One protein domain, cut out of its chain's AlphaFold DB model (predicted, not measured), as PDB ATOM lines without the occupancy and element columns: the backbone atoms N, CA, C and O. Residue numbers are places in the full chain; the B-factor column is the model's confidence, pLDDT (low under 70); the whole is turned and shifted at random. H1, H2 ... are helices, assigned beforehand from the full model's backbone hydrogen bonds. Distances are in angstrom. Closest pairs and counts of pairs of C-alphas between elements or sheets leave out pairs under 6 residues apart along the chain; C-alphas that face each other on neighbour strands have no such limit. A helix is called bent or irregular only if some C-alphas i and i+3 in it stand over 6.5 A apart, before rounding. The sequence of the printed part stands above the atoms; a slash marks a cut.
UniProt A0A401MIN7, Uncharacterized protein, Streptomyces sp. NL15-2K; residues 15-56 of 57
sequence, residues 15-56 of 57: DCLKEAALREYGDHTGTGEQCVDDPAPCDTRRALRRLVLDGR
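What this domain is: This is residues 15 to 56 of the 57 residues of an uncharacterized protein of Streptomyces sp. NL15-2K (UniProt A0A401MIN7). Two helices, H1 and H3, lie side by side and run opposite ways, and the short helix H2 sits in the turn that joins them at one end, making a slim rod. The free ends of H1 and H3 come together at the other end of the rod. The printed part has 42 residues with three named helices, in the order H1, H2, H3, and no named strand; the class is all helix. It is compact, with a radius of gyration of the C-alphas of 10.3 A, and spans 31 by 15 by 8 A.

How they stand to each other: H1, residues 15 to 30, touches H3, residues 43 to 54, at a shallow tilt of 26 degrees, and the two run opposite ways. Their closest C-alphas are those of Lys 18 and Val 52, 4.7 A apart. H1 and H2, residues 33 to 37, touch only at the corner by their link, H1 with residues 28 to 30 alone; the closest C-alphas are those of Thr 29 and Cys 35, 6.2 A apart. H2 and H3 are near each other, their closest C-alphas 8.5 A apart. In H3 every O i to N i+4 pair is within hydrogen-bond range; in H1 10 of 12 are, and in H2 0 of 1, beside 1 of 2 O i to N i+3 pairs.

Where its parts are: H1 begins at C-alpha 15, (31.772, 44.879, 15.550), and measures 24.6 A from first to last C-alpha. It is irregular, but only just: C-alphas 27 and 30 are 6.7 A apart. H2 begins at C-alpha 33, (53.612, 36.739, -2.063). H3 measures 16.3 A and ends at C-alpha 54, (32.193, 35.235, 13.277).

The domain as a whole: The C-alphas farthest apart are those of Asp 15 and Asp 37, 31.6 A. The first and last printed C-alphas, of Asp 15 and Arg 56, are 7.9 A apart. The printed part has no cut, and both links are tight. The mean pLDDT of the printed part is 79.2; residues 29 to 40 are under 70.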
ATOM      1  N   ASP A  15      31.703  43.821  16.562       83.50
ATOM      2  CA  ASP A  15      31.772  44.879  15.550       83.50
ATOM      3  C   ASP A  15      33.214  45.329  15.301       83.50
ATOM      4  O   ASP A  15      33.682  45.296  14.168       83.50
ATOM      5  N   CYS A  16      33.963  45.597  16.370       83.88
ATOM      6  CA  CYS A  16      35.375  45.967  16.332       83.88
ATOM      7  C   CYS A  16      36.229  44.912  15.597       83.88
ATOM      8  O   CYS A  16      37.118  45.242  14.812       83.88
ATOM      9  N   LEU A  17      35.962  43.624  15.848       84.00
ATOM     10  CA  LEU A  17      36.627  42.494  15.200       84.00
ATOM     11  C   LEU A  17      36.280  42.438  13.712       84.00
ATOM     12  O   LEU A  17      37.162  42.234  12.882       84.00
ATOM     13  N   LYS A  18      35.001  42.615  13.373       87.88
ATOM     14  CA  LYS A  18      34.517  42.613  11.992       87.88
ATOM     15  C   LYS A  18      35.117  43.764  11.190       87.88
ATOM     16  O   LYS A  18      35.550  43.535  10.065       87.88
ATOM     17  N   GLU A  19      35.145  44.973  11.746       88.62
ATOM     18  CA  GLU A  19      35.727  46.155  11.102       88.62
ATOM     19  C   GLU A  19      37.223  45.964  10.844       88.62
ATOM     20  O   GLU A  19      37.676  46.131   9.711       88.62
ATOM     21  N   ALA A  20      37.972  45.523  11.859       87.19
ATOM     22  CA  ALA A  20      39.393  45.234  11.712       87.19
ATOM     23  C   ALA A  20      39.641  44.132  10.670       87.19
ATOM     24  O   ALA A  20      40.441  44.315   9.757       87.19
ATOM     25  N   ALA A  21      38.916  43.013  10.742       87.88
ATOM     26  CA  ALA A  21      39.091  41.901   9.811       87.88
ATOM     27  C   ALA A  21      38.713  42.266   8.366       87.88
ATOM     28  O   ALA A  21      39.356  41.782   7.438       87.88
ATOM     29  N   LEU A  22      37.700  43.116   8.155       88.38
ATOM     30  CA  LEU A  22      37.341  43.621   6.826       88.38
ATOM     31  C   LEU A  22      38.439  44.509   6.240       88.38
ATOM     32  O   LEU A  22      38.775  44.338   5.069       88.38
ATOM     33  N   ARG A  23      38.989  45.426   7.047       88.56
ATOM     34  CA  ARG A  23      40.085  46.305   6.623       88.56
ATOM     35  C   ARG A  23      41.298  45.485   6.202       88.56
ATOM     36  O   ARG A  23      41.717  45.556   5.053       88.56
ATOM     37  N   GLU A  24      41.774  44.620   7.095       87.81
ATOM     38  CA  GLU A  24      42.942  43.781   6.822       87.81
ATOM     39  C   GLU A  24      42.691  42.816   5.651       87.81
ATOM     40  O   GLU A  24      43.596  42.554   4.869       87.81
ATOM     41  N   TYR A  25      41.464  42.306   5.463       85.00
ATOM     42  CA  TYR A  25      41.142  41.453   4.310       85.00
ATOM     43  C   TYR A  25      41.291  42.186   2.972       85.00
ATOM     44  O   TYR A  25      41.716  41.569   1.994       85.00
ATOM     45  N   GLY A  26      40.932  43.472   2.919       83.50
ATOM     46  CA  GLY A  26      41.137  44.320   1.745       83.50
ATOM     47  C   GLY A  26      42.619  44.600   1.502       83.50
ATOM     48  O   GLY A  26      43.121  44.325   0.411       83.50
ATOM     49  N   ASP A  27      43.329  45.047   2.537       83.69
ATOM     50  CA  ASP A  27      44.746  45.432   2.452       83.69
ATOM     51  C   ASP A  27      45.664  44.240   2.124       83.69
ATOM     52  O   ASP A  27      46.677  44.366   1.432       83.69
ATOM     53  N   HIS A  28      45.281  43.036   2.554       79.12
ATOM     54  CA  HIS A  28      46.047  41.818   2.312       79.12
ATOM     55  C   HIS A  28      46.071  41.382   0.835       79.12
ATOM     56  O   HIS A  28      46.949  40.619   0.430       79.12
ATOM     57  N   THR A  29      45.130  41.851   0.008       66.00
ATOM     58  CA  THR A  29      45.008  41.398  -1.391       66.00
ATOM     59  C   THR A  29      46.213  41.718  -2.279       66.00
ATOM     60  O   THR A  29      46.353  41.074  -3.314       66.00
ATOM     61  N   GLY A  30      47.097  42.638  -1.877       63.62
ATOM     62  CA  GLY A  30      48.259  43.055  -2.675       63.62
ATOM     63  C   GLY A  30      49.625  42.921  -1.999       63.62
ATOM     64  O   GLY A  30      50.613  43.357  -2.577       63.62
ATOM     65  N   THR A  31      49.701  42.374  -0.782       63.25
ATOM     66  CA  THR A  31      50.937  42.404   0.033       63.25
ATOM     67  C   THR A  31      51.530  41.031   0.332       63.25
ATOM     68  O   THR A  31      52.699  40.943   0.699       63.25
ATOM     69  N   GLY A  32      50.758  39.952   0.172       64.62
ATOM     70  CA  GLY A  32      51.254  38.589   0.363       64.62
ATOM     71  C   GLY A  32      51.780  37.989  -0.936       64.62
ATOM     72  O   GLY A  32      51.035  37.940  -1.910       64.62
ATOM     73  N   GLU A  33      53.006  37.458  -0.924       65.56
ATOM     74  CA  GLU A  33      53.612  36.739  -2.063       65.56
ATOM     75  C   GLU A  33      52.668  35.652  -2.606       65.56
ATOM     76  O   GLU A  33      52.415  35.576  -3.800       65.56
ATOM     77  N   GLN A  34      52.020  34.900  -1.711       64.06
ATOM     78  CA  GLN A  34      51.033  33.885  -2.091       64.06
ATOM     79  C   GLN A  34      49.787  34.473  -2.771       64.06
ATOM     80  O   GLN A  34      49.239  33.854  -3.668       64.06
ATOM     81  N   CYS A  35      49.334  35.665  -2.372       66.19
ATOM     82  CA  CYS A  35      48.110  36.284  -2.896       66.19
ATOM     83  C   CYS A  35      48.269  36.872  -4.298       66.19
ATOM     84  O   CYS A  35      47.260  37.037  -4.986       66.19
ATOM     85  N   VAL A  36      49.498  37.223  -4.682       65.56
ATOM     86  CA  VAL A  36      49.811  37.760  -6.010       65.56
ATOM     87  C   VAL A  36      49.772  36.644  -7.056       65.56
ATOM     88  O   VAL A  36      49.238  36.862  -8.141       65.56
ATOM     89  N   ASP A  37      50.262  35.452  -6.703       68.31
ATOM     90  CA  ASP A  37      50.395  34.328  -7.637       68.31
ATOM     91  C   ASP A  37      49.161  33.408  -7.666       68.31
ATOM     92  O   ASP A  37      48.672  33.063  -8.743       68.31
ATOM     93  N   ASP A  38      48.618  33.029  -6.503       64.75
ATOM     94  CA  ASP A  38      47.371  32.262  -6.387       64.75
ATOM     95  C   ASP A  38      46.624  32.639  -5.087       64.75
ATOM     96  O   ASP A  38      47.029  32.269  -3.982       64.75
ATOM     97  N   PRO A  39      45.493  33.359  -5.163       60.44
ATOM     98  CA  PRO A  39      44.770  33.798  -3.975       60.44
ATOM     99  C   PRO A  39      44.033  32.666  -3.236       60.44
ATOM    100  O   PRO A  39      43.579  32.890  -2.109       60.44
ATOM    101  N   ALA A  40      43.873  31.477  -3.836       66.25
ATOM    102  CA  ALA A  40      43.157  30.345  -3.245       66.25
ATOM    103  C   ALA A  40      43.873  29.666  -2.048       66.25
ATOM    104  O   ALA A  40      43.184  29.362  -1.068       66.25
ATOM    105  N   PRO A  41      45.205  29.445  -2.048       71.12
ATOM    106  CA  PRO A  41      45.942  28.872  -0.915       71.12
ATOM    107  C   PRO A  41      46.198  29.827   0.260       71.12
ATOM    108  O   PRO A  41      46.772  29.398   1.258       71.12
ATOM    109  N   CYS A  42      45.811  31.106   0.195       82.56
ATOM    110  CA  CYS A  42      46.167  32.042   1.259       82.56
ATOM    111  C   CYS A  42      45.361  31.800   2.553       82.56
ATOM    112  O   CYS A  42      44.230  32.279   2.725       82.56
ATOM    113  N   ASP A  43      45.988  31.118   3.511       83.31
ATOM    114  CA  ASP A  43      45.420  30.856   4.835       83.31
ATOM    115  C   ASP A  43      45.076  32.147   5.593       83.31
ATOM    116  O   ASP A  43      44.069  32.196   6.305       83.31
ATOM    117  N   THR A  44      45.830  33.229   5.379       84.75
ATOM    118  CA  THR A  44      45.556  34.540   5.985       84.75
ATOM    119  C   THR A  44      44.241  35.132   5.480       84.75
ATOM    120  O   THR A  44      43.390  35.508   6.290       84.75
ATOM    121  N   ARG A  45      43.990  35.141   4.160       83.44
ATOM    122  CA  ARG A  45      42.688  35.575   3.610       83.44
ATOM    123  C   ARG A  45      41.552  34.712   4.130       83.44
ATOM    124  O   ARG A  45      40.486  35.229   4.473       83.44
ATOM    125  N   ARG A  46      41.770  33.398   4.207       86.12
ATOM    126  CA  ARG A  46      40.775  32.453   4.722       86.12
ATOM    127  C   ARG A  46      40.439  32.732   6.188       86.12
ATOM    128  O   ARG A  46      39.257  32.756   6.541       86.12
ATOM    129  N   ALA A  47      41.447  32.975   7.022       87.56
ATOM    130  CA  ALA A  47      41.283  33.308   8.433       87.56
ATOM    131  C   ALA A  47      40.561  34.650   8.618       87.56
ATOM    132  O   ALA A  47      39.572  34.713   9.346       87.56
ATOM    133  N   LEU A  48      40.970  35.693   7.891       87.69
ATOM    134  CA  LEU A  48      40.327  37.011   7.924       87.69
ATOM    135  C   LEU A  48      38.853  36.932   7.508       87.69
ATOM    136  O   LEU A  48      37.978  37.443   8.208       87.69
ATOM    137  N   ARG A  49      38.541  36.195   6.435       87.31
ATOM    138  CA  ARG A  49      37.152  35.948   6.023       87.31
ATOM    139  C   ARG A  49      36.343  35.256   7.123       87.31
ATOM    140  O   ARG A  49      35.176  35.590   7.313       87.31
ATOM    141  N   ARG A  50      36.935  34.301   7.846       88.94
ATOM    142  CA  ARG A  50      36.270  33.618   8.965       88.94
ATOM    143  C   ARG A  50      35.972  34.579  10.116       88.94
ATOM    144  O   ARG A  50      34.846  34.581  10.596       88.94
ATOM    145  N   LEU A  51      36.913  35.453  10.473       86.88
ATOM    146  CA  LEU A  51      36.711  36.471  11.511       86.88
ATOM    147  C   LEU A  51      35.577  37.447  11.162       86.88
ATOM    148  O   LEU A  51      34.756  37.768  12.019       86.88
ATOM    149  N   VAL A  52      35.464  37.855   9.893       86.81
ATOM    150  CA  VAL A  52      34.344  38.690   9.419       86.81
ATOM    151  C   VAL A  52      32.997  37.980   9.579       86.81
ATOM    152  O   VAL A  52      31.999  38.629   9.889       86.81
ATOM    153  N   LEU A  53      32.940  36.666   9.348       87.94
ATOM    154  CA  LEU A  53      31.716  35.878   9.517       87.94
ATOM    155  C   LEU A  53      31.373  35.663  10.995       87.94
ATOM    156  O   LEU A  53      30.202  35.757  11.358       87.94
ATOM    157  N   ASP A  54      32.376  35.425  11.837       84.50
ATOM    158  CA  ASP A  54      32.193  35.235  13.277       84.50
ATOM    159  C   ASP A  54      31.693  36.521  13.957       84.50
ATOM    160  O   ASP A  54      30.829  36.457  14.828       84.50
ATOM    161  N   GLY A  55      32.143  37.695  13.500       82.62
ATOM    162  CA  GLY A  55      31.644  38.992  13.967       82.62
ATOM    163  C   GLY A  55      30.210  39.344  13.533       82.62
ATOM    164  O   GLY A  55      29.699  40.372  13.959       82.62
ATOM    165  N   ARG A  56      29.549  38.537  12.682       75.62
ATOM    166  CA  ARG A  56      28.143  38.744  12.256       75.62
ATOM    167  C   ARG A  56      27.109  37.955  13.071       75.62
ATOM    168  O   ARG A  56      25.920  38.220  12.910       75.62
TER     169      ARG A  56